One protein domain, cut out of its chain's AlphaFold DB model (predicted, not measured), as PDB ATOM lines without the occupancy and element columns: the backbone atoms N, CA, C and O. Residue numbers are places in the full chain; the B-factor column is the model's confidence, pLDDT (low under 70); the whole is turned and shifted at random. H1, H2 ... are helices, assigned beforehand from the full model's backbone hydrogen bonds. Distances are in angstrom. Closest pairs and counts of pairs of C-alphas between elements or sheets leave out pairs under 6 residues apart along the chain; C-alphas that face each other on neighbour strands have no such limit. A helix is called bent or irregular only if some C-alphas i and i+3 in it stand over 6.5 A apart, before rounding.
ATOM      1  N   PRO A  35     170.700 181.576 136.622       76.25
ATOM      2  CA  PRO A  35     171.972 181.601 135.899       76.25
ATOM      3  C   PRO A  35     172.886 182.783 136.239       76.25
ATOM      4  O   PRO A  35     174.099 182.600 136.248       76.25
ATOM      5  N   ASP A  36     172.352 183.973 136.523       79.88
ATOM      6  CA  ASP A  36     173.174 185.156 136.825       79.88
ATOM      7  C   ASP A  36     173.876 185.017 138.179       79.88
ATOM      8  O   ASP A  36     175.076 185.270 138.280       79.88
ATOM      9  N   ILE A  37     173.155 184.536 139.200       79.94
ATOM     10  CA  ILE A  37     173.725 184.246 140.528       79.94
ATOM     11  C   ILE A  37     174.786 183.156 140.411       79.94
ATOM     12  O   ILE A  37     175.892 183.304 140.926       79.94
ATOM     13  N   LEU A  38     174.466 182.069 139.702       80.31
ATOM     14  CA  LEU A  38     175.395 180.956 139.534       80.31
ATOM     15  C   LEU A  38     176.639 181.349 138.736       80.31
ATOM     16  O   LEU A  38     177.722 180.885 139.073       80.31
ATOM     17  N   ASN A  39     176.526 182.206 137.718       83.19
ATOM     18  CA  ASN A  39     177.686 182.693 136.968       83.19
ATOM     19  C   ASN A  39     178.557 183.634 137.805       83.19
ATOM     20  O   ASN A  39     179.766 183.433 137.866       83.19
ATOM     21  N   GLY A  40     177.963 184.610 138.498       81.31
ATOM     22  CA  GLY A  40     178.732 185.516 139.360       81.31
ATOM     23  C   GLY A  40     179.471 184.763 140.466       81.31
ATOM     24  O   GLY A  40     180.620 185.063 140.788       81.31
ATOM     25  N   ALA A  41     178.843 183.725 141.009       79.94
ATOM     26  CA  ALA A  41     179.480 182.904 142.017       79.94
ATOM     27  C   ALA A  41     180.474 181.885 141.459       79.94
ATOM     28  O   ALA A  41     181.466 181.594 142.124       79.94
ATOM     29  N   LYS A  42     180.255 181.375 140.240       82.38
ATOM     30  CA  LYS A  42     181.234 180.550 139.527       82.38
ATOM     31  C   LYS A  42     182.564 181.283 139.411       82.38
ATOM     32  O   LYS A  42     183.586 180.685 139.717       82.38
ATOM     33  N   ASP A  43     182.553 182.558 139.030       84.88
ATOM     34  CA  ASP A  43     183.783 183.348 138.895       84.88
ATOM     35  C   ASP A  43     184.520 183.487 140.236       84.88
ATOM     36  O   ASP A  43     185.742 183.347 140.294       84.88
ATOM     37  N   ASN A  44     183.779 183.691 141.330       85.69
ATOM     38  CA  ASN A  44     184.354 183.784 142.671       85.69
ATOM     39  C   ASN A  44     184.954 182.444 143.136       85.69
ATOM     40  O   ASN A  44     186.104 182.388 143.567       85.69
ATOM     41  N   VAL A  45     184.202 181.348 142.980       86.19
ATOM     42  CA  VAL A  45     184.674 179.991 143.294       86.19
ATOM     43  C   VAL A  45     185.908 179.647 142.463       86.19
ATOM     44  O   VAL A  45     186.907 179.197 143.014       86.19
ATOM     45  N   HIS A  46     185.884 179.913 141.158       88.06
ATOM     46  CA  HIS A  46     187.009 179.646 140.265       88.06
ATOM     47  C   HIS A  46     188.252 180.461 140.651       88.06
ATOM     48  O   HIS A  46     189.365 179.939 140.617       88.06
ATOM     49  N   GLY A  47     188.077 181.716 141.079       86.69
ATOM     50  CA  GLY A  47     189.165 182.542 141.603       86.69
ATOM     51  C   GLY A  47     189.843 181.922 142.829       86.69
ATOM     52  O   GLY A  47     191.069 181.821 142.864       86.69
ATOM     53  N   ILE A  48     189.053 181.455 143.799       87.50
ATOM     54  CA  ILE A  48     189.557 180.820 145.028       87.50
ATOM     55  C   ILE A  48     190.241 179.483 144.712       87.50
ATOM     56  O   ILE A  48     191.347 179.222 145.188       87.50
ATOM     57  N   LEU A  49     189.631 178.647 143.866       87.06
ATOM     58  CA  LEU A  49     190.215 177.369 143.446       87.06
ATOM     59  C   LEU A  49     191.546 177.571 142.708       87.06
ATOM     60  O   LEU A  49     192.513 176.874 143.001       87.06
ATOM     61  N   GLY A  50     191.647 178.587 141.846       88.25
ATOM     62  CA  GLY A  50     192.901 178.936 141.174       88.25
ATOM     63  C   GLY A  50     194.026 179.329 142.141       88.25
ATOM     64  O   GLY A  50     195.195 179.016 141.895       88.25
ATOM     65  N   GLN A  51     193.701 179.966 143.272       88.06
ATOM     66  CA  GLN A  51     194.678 180.247 144.331       88.06
ATOM     67  C   GLN A  51     195.141 178.961 145.029       88.06
ATOM     68  O   GLN A  51     196.338 178.806 145.283       88.06
ATOM     69  N   ILE A  52     194.224 178.025 145.293       84.88
ATOM     70  CA  ILE A  52     194.550 176.711 145.867       84.88
ATOM     71  C   ILE A  52     195.448 175.917 144.909       84.88
ATOM     72  O   ILE A  52     196.479 175.398 145.337       84.88
ATOM     73  N   ASP A  53     195.117 175.876 143.618       86.44
ATOM     74  CA  ASP A  53     195.912 175.190 142.594       86.44
ATOM     75  C   ASP A  53     197.311 175.798 142.441       86.44
ATOM     76  O   ASP A  53     198.293 175.069 142.298       86.44
ATOM     77  N   THR A  54     197.431 177.125 142.527       87.94
ATOM     78  CA  THR A  54     198.737 177.804 142.507       87.94
ATOM     79  C   THR A  54     199.585 177.375 143.706       87.94
ATOM     80  O   THR A  54     200.734 176.968 143.543       87.94
ATOM     81  N   LEU A  55     199.009 177.358 144.914       85.69
ATOM     82  CA  LEU A  55     199.707 176.888 146.118       85.69
ATOM     83  C   LEU A  55     200.080 175.402 146.052       85.69
ATOM     84  O   LEU A  55     201.096 175.003 146.628       85.69
ATOM     85  N   LEU A  56     199.269 174.589 145.371       84.88
ATOM     86  CA  LEU A  56     199.534 173.169 145.142       84.88
ATOM     87  C   LEU A  56     200.753 172.980 144.243       84.88
ATOM     88  O   LEU A  56     201.618 172.165 144.558       84.88
ATOM     89  N   GLN A  57     200.841 173.756 143.163       84.69
ATOM     90  CA  GLN A  57     201.967 173.716 142.230       84.69
ATOM     91  C   GLN A  57     203.257 174.262 142.853       84.69
ATOM     92  O   GLN A  57     204.324 173.683 142.653       84.69
ATOM     93  N   ASP A  58     203.153 175.315 143.662       85.88
ATOM     94  CA  ASP A  58     204.298 175.954 144.320       85.88
ATOM     95  C   ASP A  58     204.789 175.189 145.565       85.88
ATOM     96  O   ASP A  58     205.824 175.527 146.143       85.88
ATOM     97  N   GLY A  59     204.056 174.161 146.013       78.06
ATOM     98  CA  GLY A  59     204.377 173.395 147.223       78.06
ATOM     99  C   GLY A  59     204.202 174.184 148.530       78.06
ATOM    100  O   GLY A  59     204.676 173.751 149.578       78.06
ATOM    101  N   GLY A  60     203.520 175.334 148.488       77.25
ATOM    102  CA  GLY A  60     203.271 176.232 149.626       77.25
ATOM    103  C   GLY A  60     202.024 175.881 150.445       77.25
ATOM    104  O   GLY A  60     201.520 176.698 151.223       77.25
ATOM    105  N   LEU A  61     201.481 174.684 150.236       80.25
ATOM    106  CA  LEU A  61     200.211 174.251 150.796       80.25
ATOM    107  C   LEU A  61     200.400 173.834 152.262       80.25
ATOM    108  O   LEU A  61     200.974 172.795 152.581       80.25
ATOM    109  N   THR A  62     199.933 174.685 153.173       81.50
ATOM    110  CA  THR A  62     199.976 174.483 154.626       81.50
ATOM    111  C   THR A  62     198.600 174.765 155.209       81.50
ATOM    112  O   THR A  62     197.767 175.395 154.564       81.50
ATOM    113  N   GLN A  63     198.349 174.370 156.459       76.56
ATOM    114  CA  GLN A  63     197.077 174.687 157.116       76.56
ATOM    115  C   GLN A  63     196.820 176.204 157.185       76.56
ATOM    116  O   GLN A  63     195.682 176.640 157.042       76.56
ATOM    117  N   ALA A  64     197.872 177.008 157.359       81.62
ATOM    118  CA  ALA A  64     197.767 178.463 157.461       81.62
ATOM    119  C   ALA A  64     197.422 179.146 156.127       81.62
ATOM    120  O   ALA A  64     196.854 180.233 156.137       81.62
ATOM    121  N   THR A  65     197.762 178.521 154.996       83.94
ATOM    122  CA  THR A  65     197.464 179.040 153.653       83.94
ATOM    123  C   THR A  65     196.179 178.445 153.083       83.94
ATOM    124  O   THR A  65     195.401 179.163 152.467       83.94
ATOM    125  N   LEU A  66     195.917 177.162 153.341       83.94
ATOM    126  CA  LEU A  66     194.724 176.464 152.865       83.94
ATOM    127  C   LEU A  66     193.471 176.796 153.679       83.94
ATOM    128  O   LEU A  66     192.405 176.926 153.094       83.94
ATOM    129  N   GLY A  67     193.585 176.923 155.004       83.25
ATOM    130  CA  GLY A  67     192.443 177.167 155.892       83.25
ATOM    131  C   GLY A  67     191.585 178.355 155.451       83.25
ATOM    132  O   GLY A  67     190.421 178.143 155.126       83.25
ATOM    133  N   PRO A  68     192.163 179.566 155.337       87.50
ATOM    134  CA  PRO A  68     191.424 180.747 154.902       87.50
ATOM    135  C   PRO A  68     190.807 180.599 153.506       87.50
ATOM    136  O   PRO A  68     189.667 180.988 153.314       87.50
ATOM    137  N   LEU A  69     191.515 179.983 152.550       86.31
ATOM    138  CA  LEU A  69     190.993 179.780 151.192       86.31
ATOM    139  C   LEU A  69     189.818 178.801 151.157       86.31
ATOM    140  O   LEU A  69     188.880 178.984 150.385       86.31
ATOM    141  N   VAL A  70     189.853 177.752 151.980       85.19
ATOM    142  CA  VAL A  70     188.722 176.825 152.079       85.19
ATOM    143  C   VAL A  70     187.549 177.476 152.807       85.19
ATOM    144  O   VAL A  70     186.414 177.285 152.381       85.19
ATOM    145  N   ASP A  71     187.797 178.276 153.843       85.75
ATOM    146  CA  ASP A  71     186.745 179.044 154.515       85.75
ATOM    147  C   ASP A  71     186.100 180.063 153.558       85.75
ATOM    148  O   ASP A  71     184.874 180.173 153.515       85.75
ATOM    149  N   ASP A  72     186.897 180.738 152.723       87.06
ATOM    150  CA  ASP A  72     186.407 181.637 151.673       87.06
ATOM    151  C   ASP A  72     185.590 180.874 150.618       87.06
ATOM    152  O   ASP A  72     184.541 181.351 150.179       87.06
ATOM    153  N   LEU A  73     186.019 179.663 150.237       85.38
ATOM    154  CA  LEU A  73     185.278 178.795 149.317       85.38
ATOM    155  C   LEU A  73     183.927 178.373 149.909       85.38
ATOM    156  O   LEU A  73     182.904 178.457 149.231       85.38
ATOM    157  N   VAL A  74     183.913 177.935 151.169       84.81
ATOM    158  CA  VAL A  74     182.690 177.589 151.911       84.81
ATOM    159  C   VAL A  74     181.772 178.804 151.994       84.81
ATOM    160  O   VAL A  74     180.602 178.708 151.630       84.81
ATOM    161  N   GLY A  75     182.304 179.972 152.361       85.81
ATOM    162  CA  GLY A  75     181.550 181.222 152.417       85.81
ATOM    163  C   GLY A  75     180.966 181.633 151.062       85.81
ATOM    164  O   GLY A  75     179.817 182.080 150.991       85.81
ATOM    165  N   ALA A  76     181.708 181.440 149.970       85.12
ATOM    166  CA  ALA A  76     181.216 181.685 148.619       85.12
ATOM    167  C   ALA A  76     180.059 180.737 148.259       85.12
ATOM    168  O   ALA A  76     179.026 181.196 147.771       85.12
ATOM    169  N   LEU A  77     180.185 179.436 148.545       84.31
ATOM    170  CA  LEU A  77     179.132 178.438 148.304       84.31
ATOM    171  C   LEU A  77     177.885 178.670 149.178       84.31
ATOM    172  O   LEU A  77     176.751 178.512 148.715       84.31
ATOM    173  N   ASP A  78     178.067 179.093 150.425       85.50
ATOM    174  CA  ASP A  78     176.964 179.444 151.321       85.50
ATOM    175  C   ASP A  78     176.237 180.701 150.832       85.50
ATOM    176  O   ASP A  78     175.005 180.742 150.836       85.50
ATOM    177  N   THR A  79     176.974 181.696 150.324       84.56
ATOM    178  CA  THR A  79     176.392 182.903 149.713       84.56
ATOM    179  C   THR A  79     175.517 182.544 148.511       84.56
ATOM    180  O   THR A  79     174.384 183.012 148.432       84.56
ATOM    181  N   ILE A  80     175.966 181.624 147.643       82.56
ATOM    182  CA  ILE A  80     175.137 181.085 146.545       82.56
ATOM    183  C   ILE A  80     173.832 180.513 147.089       82.56
ATOM    184  O   ILE A  80     172.754 180.815 146.579       82.56
ATOM    185  N   SER A  81     173.924 179.671 148.119       80.50
ATOM    186  CA  SER A  81     172.756 179.020 148.713       80.50
ATOM    187  C   SER A  81     171.762 180.036 149.279       80.50
ATOM    188  O   SER A  81     170.553 179.869 149.110       80.50
ATOM    189  N   VAL A  82     172.256 181.098 149.920       82.75
ATOM    190  CA  VAL A  82     171.437 182.193 150.459       82.75
ATOM    191  C   VAL A  82     170.782 182.995 149.336       82.75
ATOM    192  O   VAL A  82     169.570 183.205 149.372       82.75
ATOM    193  N   ASP A  83     171.538 183.397 148.318       80.69
ATOM    194  CA  ASP A  83     171.032 184.209 147.207       80.69
ATOM    195  C   ASP A  83     169.984 183.453 146.382       80.69
ATOM    196  O   ASP A  83     168.914 183.985 146.067       80.69
ATOM    197  N   LEU A  84     170.227 182.168 146.114       77.50
ATOM    198  CA  LEU A  84     169.244 181.286 145.491       77.50
ATOM    199  C   LEU A  84     168.028 181.055 146.404       77.50
ATOM    200  O   LEU A  84     166.887 181.094 145.941       77.50
ATOM    201  N   GLY A  85     168.231 180.872 147.710       73.81
ATOM    202  CA  GLY A  85     167.141 180.755 148.683       73.81
ATOM    203  C   GLY A  85     166.241 181.996 148.716       73.81
ATOM    204  O   GLY A  85     165.014 181.880 148.765       73.81
ATOM    205  N   ASN A  86     166.823 183.188 148.588       73.44
ATOM    206  CA  ASN A  86     166.084 184.450 148.511       73.44
ATOM    207  C   ASN A  86     165.208 184.535 147.247       73.44
ATOM    208  O   ASN A  86     164.100 185.085 147.301       73.44
ATOM    209  N   LEU A  87     165.635 183.931 146.129       70.44
ATOM    210  CA  LEU A  87     164.787 183.775 144.942       70.44
ATOM    211  C   LEU A  87     163.603 182.830 145.193       70.44
ATOM    212  O   LEU A  87     162.495 183.134 144.750       70.44
ATOM    213  N   VAL A  88     163.792 181.733 145.939       63.91
ATOM    214  CA  VAL A  88     162.694 180.818 146.325       63.91
ATOM    215  C   VAL A  88     161.640 181.557 147.151       63.91
ATOM    216  O   VAL A  88     160.444 181.474 146.859       63.91
ATOM    217  N   VAL A  89     162.068 182.313 148.166       58.47
ATOM    218  CA  VAL A  89     161.167 183.088 149.041       58.47
ATOM    219  C   VAL A  89     160.412 184.151 148.243       58.47
ATOM    220  O   VAL A  89     159.209 184.333 148.426       58.47
ATOM    221  N   THR A  90     161.090 184.810 147.305       58.41
ATOM    222  CA  THR A  90     160.474 185.826 146.444       58.41
ATOM    223  C   THR A  90     159.467 185.206 145.475       58.41
ATOM    224  O   THR A  90     158.366 185.726 145.324       58.41
ATOM    225  N   ALA A  91     159.781 184.059 144.867       55.12
ATOM    226  CA  ALA A  91     158.871 183.342 143.972       55.12
ATOM    227  C   ALA A  91     157.625 182.787 144.689       55.12
ATOM    228  O   ALA A  91     156.580 182.607 144.061       55.12
ATOM    229  N   THR A  92     157.728 182.515 145.992       52.66
ATOM    230  CA  THR A  92     156.642 181.963 146.820       52.66
ATOM    231  C   THR A  92     155.858 183.019 147.604       52.66
ATOM    232  O   THR A  92     154.750 182.723 148.048       52.66
ATOM    233  N   SER A  93     156.366 184.251 147.725       46.66
ATOM    234  CA  SER A  93     155.665 185.387 148.340       46.66
ATOM    235  C   SER A  93     155.033 186.293 147.274       46.66
ATOM    236  O   SER A  93     155.721 187.130 146.685       46.66
ATOM    237  N   PRO A  94     153.717 186.190 147.013       49.38
ATOM    238  CA  PRO A  94     153.054 187.054 146.049       49.38
ATOM    239  C   PRO A  94     152.917 188.462 146.635       49.38
ATOM    240  O   PRO A  94     151.975 188.758 147.373       49.38
ATOM    241  N   VAL A  95     153.823 189.371 146.281       48.53
ATOM    242  CA  VAL A  95     153.591 190.805 146.488       48.53
ATOM    243  C   VAL A  95     152.466 191.225 145.536       48.53
ATOM    244  O   VAL A  95     152.693 191.434 144.348       48.53
ATOM    245  N   GLY A  96     151.234 191.295 146.052       51.78
ATOM    246  CA  GLY A  96     150.052 191.747 145.303       51.78
ATOM    247  C   GLY A  96     149.128 190.652 144.753       51.78
ATOM    248  O   GLY A  96     148.284 190.954 143.917       51.78
ATOM    249  N   GLY A  97     149.249 189.395 145.197       45.09
ATOM    250  CA  GLY A  97     148.289 188.328 144.848       45.09
ATOM    251  C   GLY A  97     148.387 187.781 143.416       45.09
ATOM    252  O   GLY A  97     147.609 186.905 143.046       45.09
ATOM    253  N   LEU A  98     149.354 188.249 142.622       47.25
ATOM    254  CA  LEU A  98     149.687 187.671 141.322       47.25
ATOM    255  C   LEU A  98     150.903 186.746 141.489       47.25
ATOM    256  O   LEU A  98     151.903 187.175 142.069       47.25
ATOM    257  N   PRO A  99     150.853 185.490 141.007       47.47
ATOM    258  CA  PRO A  99     152.025 184.627 141.008       47.47
ATOM    259  C   PRO A  99     153.128 185.286 140.174       47.47
ATOM    260  O   PRO A  99     152.912 185.616 139.005       47.47
ATOM    261  N   ILE A 100     154.310 185.482 140.768       53.41
ATOM    262  CA  ILE A 100     155.500 185.873 140.008       53.41
ATOM    263  C   ILE A 100     155.712 184.775 138.968       53.41
ATOM    264  O   ILE A 100     155.745 183.589 139.301       53.41
ATOM    265  N   LYS A 101     155.775 185.162 137.692       47.78
ATOM    266  CA  LYS A 101     156.000 184.240 136.579       47.78
ATOM    267  C   LYS A 101     157.242 183.412 136.925       47.78
ATOM    268  O   LYS A 101     158.320 183.988 137.056       47.78
ATOM    269  N   ARG A 102     157.083 182.095 137.134       53.28
ATOM    270  CA  ARG A 102     158.215 181.175 137.334       53.28
ATOM    271  C   ARG A 102     159.232 181.483 136.242       53.28
ATOM    272  O   ARG A 102     158.846 181.502 135.071       53.28
ATOM    273  N   GLN A 103     160.481 181.766 136.608       53.62
ATOM    274  CA  GLN A 103     161.524 181.876 135.600       53.62
ATOM    275  C   GLN A 103     161.556 180.536 134.855       53.62
ATOM    276  O   GLN A 103     161.841 179.495 135.441       53.62
ATOM    277  N   THR A 104     161.187 180.545 133.575       56.69
ATOM    278  CA  THR A 104     161.430 179.431 132.654       56.69
ATOM    279  C   THR A 104     162.919 179.422 132.348       56.69
ATOM    280  O   THR A 104     163.347 179.899 131.301       56.69
ATOM    281  N   VAL A 105     163.708 178.968 133.318       65.19
ATOM    282  CA  VAL A 105     165.129 178.695 133.132       65.19
ATOM    283  C   VAL A 105     165.246 177.281 132.590       65.19
ATOM    284  O   VAL A 105     164.602 176.365 133.103       65.19
ATOM    285  N   ASP A 106     166.042 177.107 131.539       73.00
ATOM    286  CA  ASP A 106     166.358 175.777 131.033       73.00
ATOM    287  C   ASP A 106     167.198 175.030 132.091       73.00
ATOM    288  O   ASP A 106     168.289 175.506 132.435       73.00
ATOM    289  N   PRO A 107     166.731 173.878 132.616       70.81
ATOM    290  CA  PRO A 107     167.488 173.074 133.576       70.81
ATOM    291  C   PRO A 107     168.880 172.707 133.067       70.81
ATOM    292  O   PRO A 107     169.805 172.580 133.865       70.81
ATOM    293  N   LYS A 108     169.071 172.594 131.750       74.94
ATOM    294  CA  LYS A 108     170.374 172.285 131.171       74.94
ATOM    295  C   LYS A 108     171.384 173.416 131.372       74.94
ATOM    296  O   LYS A 108     172.517 173.141 131.733       74.94
ATOM    297  N   VAL A 109     170.974 174.675 131.206       77.06
ATOM    298  CA  VAL A 109     171.870 175.835 131.394       77.06
ATOM    299  C   VAL A 109     172.356 175.907 132.840       77.06
ATOM    300  O   VAL A 109     173.537 176.120 133.100       77.06
ATOM    301  N   VAL A 110     171.449 175.681 133.788       79.56
ATOM    302  CA  VAL A 110     171.767 175.657 135.221       79.56
ATOM    303  C   VAL A 110     172.677 174.477 135.561       79.56
ATOM    304  O   VAL A 110     173.655 174.646 136.289       79.56
ATOM    305  N   ALA A 111     172.394 173.302 134.995       77.81
ATOM    306  CA  ALA A 111     173.219 172.113 135.165       77.81
ATOM    307  C   ALA A 111     174.624 172.273 134.573       77.81
ATOM    308  O   ALA A 111     175.576 171.800 135.183       77.81
ATOM    309  N   ASP A 112     174.779 172.957 133.439       84.00
ATOM    310  CA  ASP A 112     176.085 173.206 132.819       84.00
ATOM    311  C   ASP A 112     176.953 174.126 133.704       84.00
ATOM    312  O   ASP A 112     178.137 173.851 133.916       84.00
ATOM    313  N   ILE A 113     176.372 175.188 134.284       84.56
ATOM    314  CA  ILE A 113     177.096 176.091 135.201       84.56
ATOM    315  C   ILE A 113     177.486 175.349 136.485       84.56
ATOM    316  O   ILE A 113     178.654 175.359 136.875       84.56
ATOM    317  N   LEU A 114     176.527 174.660 137.112       83.44
ATOM    318  CA  LEU A 114     176.758 173.888 138.333       83.44
ATOM    319  C   LEU A 114     177.748 172.740 138.100       83.44
ATOM    320  O   LEU A 114     178.621 172.490 138.927       83.44
ATOM    321  N   GLY A 115     177.658 172.074 136.951       83.75
ATOM    322  CA  GLY A 115     178.584 171.027 136.541       83.75
ATOM    323  C   GLY A 115     180.010 171.547 136.379       83.75
ATOM    324  O   GLY A 115     180.949 170.872 136.797       83.75
ATOM    325  N   SER A 116     180.192 172.763 135.858       86.56
ATOM    326  CA  SER A 116     181.512 173.406 135.817       86.56
ATOM    327  C   SER A 116     182.063 173.634 137.224       86.56
ATOM    328  O   SER A 116     183.192 173.243 137.483       86.56
ATOM    329  N   ILE A 117     181.260 174.183 138.144       85.44
ATOM    330  CA  ILE A 117     181.678 174.404 139.540       85.44
ATOM    331  C   ILE A 117     182.090 173.078 140.195       85.44
ATOM    332  O   ILE A 117     183.169 172.980 140.773       85.44
ATOM    333  N   ILE A 118     181.259 172.037 140.073       85.12
ATOM    334  CA  ILE A 118     181.550 170.712 140.644       85.12
ATOM    335  C   ILE A 118     182.828 170.123 140.034       85.12
ATOM    336  O   ILE A 118     183.627 169.524 140.751       85.12
ATOM    337  N   THR A 119     183.029 170.286 138.726       87.12
ATOM    338  CA  THR A 119     184.225 169.789 138.032       87.12
ATOM    339  C   THR A 119     185.484 170.493 138.520       87.12
ATOM    340  O   THR A 119     186.449 169.806 138.851       87.12
ATOM    341  N   ASP A 120     185.464 171.822 138.613       86.75
ATOM    342  CA  ASP A 120     186.612 172.628 139.043       86.75
ATOM    343  C   ASP A 120     186.991 172.288 140.494       86.75
ATOM    344  O   ASP A 120     188.157 172.014 140.800       86.75
ATOM    345  N   VAL A 121     185.994 172.195 141.386       84.44
ATOM    346  CA  VAL A 121     186.204 171.756 142.775       84.44
ATOM    347  C   VAL A 121     186.788 170.346 142.802       84.44
ATOM    348  O   VAL A 121     187.780 170.104 143.483       84.44
ATOM    349  N   ASN A 122     186.214 169.406 142.049       85.25
ATOM    350  CA  ASN A 122     186.692 168.026 142.022       85.25
ATOM    351  C   ASN A 122     188.139 167.923 141.516       85.25
ATOM    352  O   ASN A 122     188.918 167.148 142.065       85.25
ATOM    353  N   GLN A 123     188.515 168.696 140.496       87.50
ATOM    354  CA  GLN A 123     189.887 168.730 139.986       87.50
ATOM    355  C   GLN A 123     190.865 169.249 141.039       87.50
ATOM    356  O   GLN A 123     191.865 168.581 141.307       87.50
ATOM    357  N   THR A 124     190.525 170.366 141.684       85.56
ATOM    358  CA  THR A 124     191.326 170.954 142.767       85.56
ATOM    359  C   THR A 124     191.506 169.938 143.900       85.56
ATOM    360  O   THR A 124     192.625 169.607 144.287       85.56
ATOM    361  N   LEU A 125     190.407 169.348 144.389       83.62
ATOM    362  CA  LEU A 125     190.432 168.355 145.468       83.62
ATOM    363  C   LEU A 125     191.212 167.092 145.106       83.62
ATOM    364  O   LEU A 125     191.916 166.547 145.954       83.62
ATOM    365  N   ASN A 126     191.119 166.634 143.858       84.44
ATOM    366  CA  ASN A 126     191.903 165.502 143.381       84.44
ATOM    367  C   ASN A 126     193.409 165.816 143.396       84.44
ATOM    368  O   ASN A 126     194.214 164.961 143.762       84.44
ATOM    369  N   GLY A 127     193.793 167.059 143.086       83.62
ATOM    370  CA  GLY A 127     195.167 167.541 143.245       83.62
ATOM    371  C   GLY A 127     195.676 167.442 144.688       83.62
ATOM    372  O   GLY A 127     196.848 167.139 144.914       83.62
ATOM    373  N   LEU A 128     194.790 167.602 145.674       82.06
ATOM    374  CA  LEU A 128     195.122 167.511 147.098       82.06
ATOM    375  C   LEU A 128     195.302 166.071 147.618       82.06
ATOM    376  O   LEU A 128     195.844 165.910 148.712       82.06
ATOM    377  N   VAL A 129     194.907 165.022 146.881       78.31
ATOM    378  CA  VAL A 129     194.915 163.615 147.357       78.31
ATOM    379  C   VAL A 129     196.306 163.112 147.784       78.31
ATOM    380  O   VAL A 129     196.402 162.197 148.597       78.31
ATOM    381  N   GLY A 130     197.395 163.746 147.336       76.00
ATOM    382  CA  GLY A 130     198.760 163.432 147.789       76.00
ATOM    383  C   GLY A 130     199.287 164.285 148.952       76.00
ATOM    384  O   GLY A 130     200.110 163.819 149.740       76.00
ATOM    385  N   THR A 131     198.830 165.529 149.072       76.00
ATOM    386  CA  THR A 131     199.384 166.548 149.986       76.00
ATOM    387  C   THR A 131     198.522 166.764 151.223       76.00
ATOM    388  O   THR A 131     199.042 167.108 152.282       76.00
ATOM    389  N   ALA A 132     197.217 166.513 151.130       74.75
ATOM    390  CA  ALA A 132     196.270 166.708 152.222       74.75
ATOM    391  C   ALA A 132     196.625 165.888 153.467       74.75
ATOM    392  O   ALA A 132     196.505 166.391 154.579       74.75
ATOM    393  N   ALA A 133     197.147 164.667 153.301       73.06
ATOM    394  CA  ALA A 133     197.583 163.827 154.420       73.06
ATOM    395  C   ALA A 133     198.655 164.489 155.309       73.06
ATOM    396  O   ALA A 133     198.807 164.124 156.473       73.06
ATOM    397  N   GLN A 134     199.388 165.473 154.779       77.50
ATOM    398  CA  GLN A 134     200.421 166.211 155.507       77.50
ATOM    399  C   GLN A 134     199.890 167.467 156.210       77.50
ATOM    400  O   GLN A 134     200.628 168.094 156.968       77.50
ATOM    401  N   ILE A 135     198.626 167.841 155.983       75.38
ATOM    402  CA  ILE A 135     198.018 169.069 156.497       75.38
ATOM    403  C   ILE A 135     197.024 168.720 157.613       75.38
ATOM    404  O   ILE A 135     195.937 168.198 157.345       75.38
ATOM    405  N   PRO A 136     197.346 169.033 158.881       75.25
ATOM    406  CA  PRO A 136     196.420 168.833 159.990       75.25
ATOM    407  C   PRO A 136     195.112 169.606 159.779       75.25
ATOM    408  O   PRO A 136     195.118 170.761 159.361       75.25
ATOM    409  N   GLY A 137     193.974 168.977 160.083       73.00
ATOM    410  CA  GLY A 137     192.659 169.630 160.040       73.00
ATOM    411  C   GLY A 137     192.036 169.793 158.649       73.00
ATOM    412  O   GLY A 137     190.883 170.212 158.562       73.00
ATOM    413  N   VAL A 138     192.727 169.402 157.570       76.94
ATOM    414  CA  VAL A 138     192.189 169.510 156.200       76.94
ATOM    415  C   VAL A 138     190.881 168.738 156.024       76.94
ATOM    416  O   VAL A 138     189.976 169.197 155.342       76.94
ATOM    417  N   ALA A 139     190.725 167.606 156.710       76.00
ATOM    418  CA  ALA A 139     189.503 166.812 156.667       76.00
ATOM    419  C   ALA A 139     188.251 167.601 157.066       76.00
ATOM    420  O   ALA A 139     187.216 167.492 156.418       76.00
ATOM    421  N   THR A 140     188.348 168.399 158.130       77.88
ATOM    422  CA  THR A 140     187.226 169.198 158.631       77.88
ATOM    423  C   THR A 140     186.850 170.291 157.637       77.88
ATOM    424  O   THR A 140     185.667 170.509 157.395       77.88
ATOM    425  N   LEU A 141     187.851 170.910 157.007       79.38
ATOM    426  CA  LEU A 141     187.656 171.912 155.958       79.38
ATOM    427  C   LEU A 141     186.937 171.310 154.737       79.38
ATOM    428  O   LEU A 141     185.968 171.871 154.232       79.38
ATOM    429  N   LEU A 142     187.349 170.113 154.311       80.19
ATOM    430  CA  LEU A 142     186.760 169.397 153.173       80.19
ATOM    431  C   LEU A 142     185.312 168.958 153.417       80.19
ATOM    432  O   LEU A 142     184.504 168.941 152.489       80.19
ATOM    433  N   ILE A 143     184.974 168.625 154.664       79.44
ATOM    434  CA  ILE A 143     183.590 168.351 155.059       79.44
ATOM    435  C   ILE A 143     182.735 169.609 154.887       79.44
ATOM    436  O   ILE A 143     181.640 169.504 154.343       79.44
ATOM    437  N   GLY A 144     183.248 170.782 155.278       82.06
ATOM    438  CA  GLY A 144     182.574 172.066 155.059       82.06
ATOM    439  C   GLY A 144     182.248 172.300 153.584       82.06
ATOM    440  O   GLY A 144     181.091 172.528 153.240       82.06
ATOM    441  N   VAL A 145     183.235 172.120 152.698       81.81
ATOM    442  CA  VAL A 145     183.046 172.249 151.240       81.81
ATOM    443  C   VAL A 145     181.957 171.307 150.730       81.81
ATOM    444  O   VAL A 145     181.074 171.730 149.986       81.81
ATOM    445  N   ASN A 146     181.978 170.038 151.154       81.75
ATOM    446  CA  ASN A 146     180.966 169.058 150.761       81.75
ATOM    447  C   ASN A 146     179.557 169.447 151.234       81.75
ATOM    448  O   ASN A 146     178.590 169.328 150.474       81.75
ATOM    449  N   THR A 147     179.431 169.907 152.480       81.69
ATOM    450  CA  THR A 147     178.157 170.361 153.046       81.69
ATOM    451  C   THR A 147     177.599 171.542 152.256       81.69
ATOM    452  O   THR A 147     176.447 171.469 151.820       81.69
ATOM    453  N   SER A 148     178.405 172.570 151.988       83.00
ATOM    454  CA  SER A 148     177.961 173.751 151.237       83.00
ATOM    455  C   SER A 148     177.613 173.421 149.784       83.00
ATOM    456  O   SER A 148     176.572 173.852 149.293       83.00
ATOM    457  N   LEU A 149     178.394 172.578 149.097       82.62
ATOM    458  CA  LEU A 149     178.055 172.108 147.743       82.62
ATOM    459  C   LEU A 149     176.738 171.332 147.708       82.62
ATOM    460  O   LEU A 149     175.905 171.563 146.831       82.62
ATOM    461  N   THR A 150     176.524 170.439 148.675       82.69
ATOM    462  CA  THR A 150     175.265 169.688 148.796       82.69
ATOM    463  C   THR A 150     174.084 170.633 149.007       82.69
ATOM    464  O   THR A 150     173.017 170.437 148.418       82.69
ATOM    465  N   GLN A 151     174.269 171.687 149.807       83.19
ATOM    466  CA  GLN A 151     173.251 172.706 150.030       83.19
ATOM    467  C   GLN A 151     172.938 173.491 148.750       83.19
ATOM    468  O   GLN A 151     171.762 173.595 148.398       83.19
ATOM    469  N   VAL A 152     173.955 173.949 148.010       82.19
ATOM    470  CA  VAL A 152     173.770 174.620 146.711       82.19
ATOM    471  C   VAL A 152     172.976 173.727 145.759       82.19
ATOM    472  O   VAL A 152     171.965 174.163 145.215       82.19
ATOM    473  N   ILE A 153     173.380 172.462 145.596       82.94
ATOM    474  CA  ILE A 153     172.703 171.503 144.710       82.94
ATOM    475  C   ILE A 153     171.234 171.321 145.116       82.94
ATOM    476  O   ILE A 153     170.354 171.322 144.257       82.94
ATOM    477  N   SER A 154     170.956 171.200 146.415       81.69
ATOM    478  CA  SER A 154     169.596 171.039 146.942       81.69
ATOM    479  C   SER A 154     168.712 172.261 146.667       81.69
ATOM    480  O   SER A 154     167.581 172.125 146.195       81.69
ATOM    481  N   VAL A 155     169.233 173.472 146.897       80.00
ATOM    482  CA  VAL A 155     168.506 174.722 146.616       80.00
ATOM    483  C   VAL A 155     168.280 174.893 145.110       80.00
ATOM    484  O   VAL A 155     167.178 175.260 144.695       80.00
ATOM    485  N   VAL A 156     169.281 174.576 144.282       80.12
ATOM    486  CA  VAL A 156     169.161 174.605 142.817       80.12
ATOM    487  C   VAL A 156     168.099 173.620 142.331       80.12
ATOM    488  O   VAL A 156     167.255 174.014 141.534       80.12
ATOM    489  N   GLU A 157     168.077 172.381 142.826       80.88
ATOM    490  CA  GLU A 157     167.053 171.391 142.459       80.88
ATOM    491  C   GLU A 157     165.646 171.840 142.886       80.88
ATOM    492  O   GLU A 157     164.674 171.634 142.159       80.88
ATOM    493  N   SER A 158     165.520 172.521 144.031       76.00
ATOM    494  CA  SER A 158     164.244 173.109 144.454       76.00
ATOM    495  C   SER A 158     163.776 174.242 143.534       76.00
ATOM    496  O   SER A 158     162.567 174.443 143.387       76.00
ATOM    497  N   LEU A 159     164.701 175.017 142.965       72.38
ATOM    498  CA  LEU A 159     164.393 176.111 142.040       72.38
ATOM    499  C   LEU A 159     164.116 175.603 140.626       72.38
ATOM    500  O   LEU A 159     163.194 176.083 139.962       72.38
ATOM    501  N   VAL A 160     164.916 174.643 140.173       77.12
ATOM    502  CA  VAL A 160     164.917 174.109 138.815       77.12
ATOM    503  C   VAL A 160     164.983 172.579 138.886       77.12
ATOM    504  O   VAL A 160     166.063 171.993 138.790       77.12
ATOM    505  N   PRO A 161     163.824 171.914 139.050       77.44
ATOM    506  CA  PRO A 161     163.768 170.462 139.143       77.44
ATOM    507  C   PRO A 161     164.331 169.784 137.893       77.44
ATOM    508  O   PRO A 161     164.037 170.192 136.765       77.44
ATOM    509  N   GLY A 162     165.094 168.711 138.091       76.00
ATOM    510  CA  GLY A 162     165.741 167.947 137.025       76.00
ATOM    511  C   GLY A 162     167.193 168.339 136.749       76.00
ATOM    512  O   GLY A 162     167.855 167.637 135.986       76.00
ATOM    513  N   VAL A 163     167.722 169.387 137.394       79.62
ATOM    514  CA  VAL A 163     169.158 169.708 137.347       79.62
ATOM    515  C   VAL A 163     169.965 168.573 137.964       79.62
ATOM    516  O   VAL A 163     170.944 168.125 137.367       79.62
ATOM    517  N   LEU A 164     169.522 168.043 139.107       80.88
ATOM    518  CA  LEU A 164     170.203 166.967 139.815       80.88
ATOM    519  C   LEU A 164     170.391 165.742 138.919       80.88
ATOM    520  O   LEU A 164     171.484 165.191 138.883       80.88
ATOM    521  N   ALA A 165     169.371 165.366 138.139       81.31
ATOM    522  CA  ALA A 165     169.452 164.239 137.206       81.31
ATOM    523  C   ALA A 165     170.619 164.383 136.213       81.31
ATOM    524  O   ALA A 165     171.261 163.387 135.879       81.31
ATOM    525  N   ILE A 166     170.930 165.614 135.795       80.62
ATOM    526  CA  ILE A 166     172.017 165.926 134.863       80.62
ATOM    527  C   ILE A 166     173.376 165.906 135.579       80.62
ATOM    528  O   ILE A 166     174.330 165.326 135.060       80.62
ATOM    529  N   VAL A 167     173.477 166.487 136.779       81.44
ATOM    530  CA  VAL A 167     174.758 166.586 137.512       81.44
ATOM    531  C   VAL A 167     175.079 165.382 138.407       81.44
ATOM    532  O   VAL A 167     176.185 165.311 138.936       81.44
ATOM    533  N   THR A 168     174.180 164.403 138.554       80.75
ATOM    534  CA  THR A 168     174.383 163.220 139.422       80.75
ATOM    535  C   THR A 168     175.719 162.502 139.205       80.75
ATOM    536  O   THR A 168     176.384 162.153 140.178       80.75
ATOM    537  N   GLY A 169     176.147 162.307 137.952       79.81
ATOM    538  CA  GLY A 169     177.427 161.658 137.645       79.81
ATOM    539  C   GLY A 169     178.645 162.457 138.125       79.81
ATOM    540  O   GLY A 169     179.630 161.881 138.595       79.81
ATOM    541  N   LEU A 170     178.559 163.788 138.076       79.06
ATOM    542  CA  LEU A 170     179.598 164.684 138.584       79.06
ATOM    543  C   LEU A 170     179.628 164.691 140.112       79.06
ATOM    544  O   LEU A 170     180.700 164.562 140.697       79.06
ATOM    545  N   VAL A 171     178.459 164.764 140.754       79.50
ATOM    546  CA  VAL A 171     178.343 164.683 142.218       79.50
ATOM    547  C   VAL A 171     178.922 163.364 142.727       79.50
ATOM    548  O   VAL A 171     179.721 163.369 143.655       79.50
ATOM    549  N   GLY A 172     178.614 162.239 142.074       81.50
ATOM    550  CA  GLY A 172     179.194 160.942 142.433       81.50
ATOM    551  C   GLY A 172     180.724 160.912 142.329       81.50
ATOM    552  O   GLY A 172     181.390 160.330 143.184       81.50
ATOM    553  N   THR A 173     181.287 161.584 141.321       84.12
ATOM    554  CA  THR A 173     182.743 161.709 141.159       84.12
ATOM    555  C   THR A 173     183.355 162.527 142.296       84.12
ATOM    556  O   THR A 173     184.302 162.067 142.928       84.12
ATOM    557  N   LEU A 174     182.774 163.690 142.610       81.38
ATOM    558  CA  LEU A 174     183.204 164.542 143.721       81.38
ATOM    559  C   LEU A 174     183.172 163.789 145.057       81.38
ATOM    560  O   LEU A 174     184.149 163.803 145.808       81.38
ATOM    561  N   THR A 175     182.076 163.085 145.331       80.69
ATOM    562  CA  THR A 175     181.914 162.278 146.541       80.69
ATOM    563  C   THR A 175     182.967 161.176 146.634       80.69
ATOM    564  O   THR A 175     183.518 160.940 147.708       80.69
ATOM    565  N   SER A 176     183.300 160.521 145.517       83.12
ATOM    566  CA  SER A 176     184.373 159.522 145.486       83.12
ATOM    567  C   SER A 176     185.740 160.136 145.785       83.12
ATOM    568  O   SER A 176     186.488 159.570 146.580       83.12
ATOM    569  N   THR A 177     186.061 161.296 145.205       82.50
ATOM    570  CA  THR A 177     187.325 162.005 145.462       82.50
ATOM    571  C   THR A 177     187.440 162.410 146.929       82.50
ATOM    572  O   THR A 177     188.463 162.155 147.559       82.50
ATOM    573  N   LEU A 178     186.371 162.954 147.518       80.31
ATOM    574  CA  LEU A 178     186.309 163.255 148.951       80.31
ATOM    575  C   LEU A 178     186.449 161.992 149.808       80.31
ATOM    576  O   LEU A 178     187.175 162.003 150.800       80.31
ATOM    577  N   GLY A 179     185.806 160.897 149.401       80.38
ATOM    578  CA  GLY A 179     185.948 159.579 150.017       80.38
ATOM    579  C   GLY A 179     187.395 159.099 150.042       80.38
ATOM    580  O   GLY A 179     187.915 158.707 151.084       80.38
ATOM    581  N   GLN A 180     188.082 159.188 148.907       83.06
ATOM    582  CA  GLN A 180     189.498 158.841 148.797       83.06
ATOM    583  C   GLN A 180     190.369 159.750 149.666       83.06
ATOM    584  O   GLN A 180     191.255 159.262 150.365       83.06
ATOM    585  N   LEU A 181     190.080 161.050 149.685       81.19
ATOM    586  CA  LEU A 181     190.812 162.043 150.460       81.19
ATOM    587  C   LEU A 181     190.682 161.786 151.967       81.19
ATOM    588  O   LEU A 181     191.683 161.647 152.668       81.19
ATOM    589  N   LEU A 182     189.460 161.612 152.462       80.25
ATOM    590  CA  LEU A 182     189.178 161.274 153.861       80.25
ATOM    591  C   LEU A 182     189.719 159.888 154.239       80.25
ATOM    592  O   LEU A 182     190.244 159.706 155.339       80.25
ATOM    593  N   GLY A 183     189.653 158.924 153.320       79.12
ATOM    594  CA  GLY A 183     190.264 157.606 153.482       79.12
ATOM    595  C   GLY A 183     191.784 157.689 153.624       79.12
ATOM    596  O   GLY A 183     192.344 157.071 154.529       79.12
ATOM    597  N   SER A 184     192.447 158.509 152.800       80.25
ATOM    598  CA  SER A 184     193.897 158.751 152.866       80.25
ATOM    599  C   SER A 184     194.330 159.412 154.179       80.25
ATOM    600  O   SER A 184     195.433 159.173 154.664       80.25
ATOM    601  N   LEU A 185     193.425 160.175 154.799       76.31
ATOM    602  CA  LEU A 185     193.601 160.810 156.107       76.31
ATOM    603  C   LEU A 185     193.339 159.854 157.286       76.31
ATOM    604  O   LEU A 185     193.420 160.266 158.441       76.31
ATOM    605  N   GLY A 186     193.001 158.586 157.027       72.88
ATOM    606  CA  GLY A 186     192.651 157.610 158.063       72.88
ATOM    607  C   GLY A 186     191.274 157.843 158.696       72.88
ATOM    608  O   GLY A 186     190.943 157.223 159.704       72.88
ATOM    609  N   LEU A 187     190.447 158.707 158.101       76.38
ATOM    610  CA  LEU A 187     189.120 159.091 158.591       76.38
ATOM    611  C   LEU A 187     187.998 158.295 157.916       76.38
ATOM    612  O   LEU A 187     186.863 158.758 157.817       76.38
ATOM    613  N   GLY A 188     188.287 157.066 157.486       66.94
ATOM    614  CA  GLY A 188     187.286 156.175 156.894       66.94
ATOM    615  C   GLY A 188     186.117 155.845 157.829       66.94
ATOM    616  O   GLY A 188     185.017 155.555 157.373       66.94
ATOM    617  N   SER A 189     186.308 155.960 159.146       62.72
ATOM    618  CA  SER A 189     185.219 155.862 160.126       62.72
ATOM    619  C   SER A 189     184.235 157.034 160.043       62.72
ATOM    620  O   SER A 189     183.046 156.845 160.296       62.72
ATOM    621  N   LEU A 190     184.712 158.220 159.654       63.47
ATOM    622  CA  LEU A 190     183.877 159.393 159.408       63.47
ATOM    623  C   LEU A 190     183.106 159.258 158.089       63.47
ATOM    624  O   LEU A 190     181.962 159.689 158.015       63.47
ATOM    625  N   LEU A 191     183.689 158.602 157.077       62.78
ATOM    626  CA  LEU A 191     182.978 158.233 155.843       62.78
ATOM    627  C   LEU A 191     181.790 157.324 156.150       62.78
ATOM    628  O   LEU A 191     180.661 157.645 155.789       62.78
ATOM    629  N   GLY A 192     182.024 156.286 156.957       58.50
ATOM    630  CA  GLY A 192     180.958 155.404 157.422       58.50
ATOM    631  C   GLY A 192     179.866 156.128 158.221       58.50
ATOM    632  O   GLY A 192     178.701 155.746 158.127       58.50
ATOM    633  N   SER A 193     180.195 157.195 158.968       57.94
ATOM    634  CA  SER A 193     179.184 158.004 159.672       57.94
ATOM    635  C   SER A 193     178.479 159.027 158.777       57.94
ATOM    636  O   SER A 193     177.372 159.451 159.101       57.94
ATOM    637  N   LEU A 194     179.104 159.424 157.667       54.81
ATOM    638  CA  LEU A 194     178.527 160.273 156.620       54.81
ATOM    639  C   LEU A 194     177.711 159.468 155.591       54.81
ATOM    640  O   LEU A 194     177.066 160.067 154.733       54.81
ATOM    641  N   GLY A 195     177.696 158.134 155.692       54.75
ATOM    642  CA  GLY A 195     176.982 157.254 154.765       54.75
ATOM    643  C   GLY A 195     177.662 157.120 153.399       54.75
ATOM    644  O   GLY A 195     176.973 156.864 152.410       54.75
TER     645      GLY A 195
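AT A GLANCE: This is residues 35 to 195 of the 196 residues of an uncharacterized protein of Exidia glandulosa HHB12029 (UniProt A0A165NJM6). Five long helices stand side by side in an up-and-down bundle, each running against the one before it: H1, H3 and H5 form one layer and H2 and H4 the other, with short H6 folded back on the last part of H5. The link from H2 to H3 loops out past one end of the bundle, where residues 93 to 98 stick out. The printed part has 161 residues, with six named helices in the order H1 to H6 and no named strand; its class is all helix. It is compact, with a radius of gyration of the C-alphas of 17.0 A, yet elongated, spanning 57 by 30 by 23 A.

IN THESE COORDINATES: H1, residues 35 to 57, begins at C-alpha 35 (171.972, 181.601, 135.899) and is 31.7 A long. H2, residues 63 to 92, is the longest helix at 42.4 A and ends at C-alpha 92 (156.642, 181.963, 146.820). H3, residues 107 to 130, measures 35.7 A; it is irregular, with C-alphas 127 and 130 7.1 A apart. H4, residues 138 to 159, measures 31.9 A. H5, residues 163 to 184, measures 31.2 A; it is irregular, with C-alphas 166 and 169 7.4 A apart, and has a kink of 45 degrees near residue 170. H6, residues 188 to 194, ends at C-alpha 194 (178.527, 160.273, 156.620).

HOW THE PARTS SIT: H1 and H2 are a helical hairpin at a shallow tilt of 8 degrees; their closest C-alphas, Val 45 and Leu 73, are 6.2 A apart. H1 also touches H3, the same way at 14 degrees, closest at the C-alphas of Pro 35 and Val 110, 6.0 A. H2 touches H4, the same way at 16 degrees, with the C-alphas of Ser 81 and Val 152 closest at 4.9 A. H3 and H4 are close but not clearly touching: the C-alphas of Leu 114 and Ile 153 are 7.9 A apart. H3 touches H5, with the C-alphas of Ala 111 and Val 163 closest at 5.2 A. H4 and H5 are a hairpin, closest at the C-alphas of Glu 157 and Val 163, 5.8 A. H5 touches H6 with residues 179 to 183 alone, a hairpin at a shallow tilt of 33 degrees, only just short of steep; the C-alphas of Leu 182 and Gly 188 are closest at 6.2 A. H1 and H4 are apart, as are H2 and H5. Each O i to N i+4 pair is within hydrogen-bond range in H1, H4 and H6; the counts are 24 of 26 in H2, 19 of 20 in H3 and 16 of 18 in H5.

THE WHOLE: The two C-alphas farthest apart, Gly 59 and Gly 97, are 58.1 A apart. The printed part has no cut. The link from H2 to H3, 14 residues, is long. Mean pLDDT of the printed part is 77.1; residues 88 to 105 and 188 to 195 are under 70.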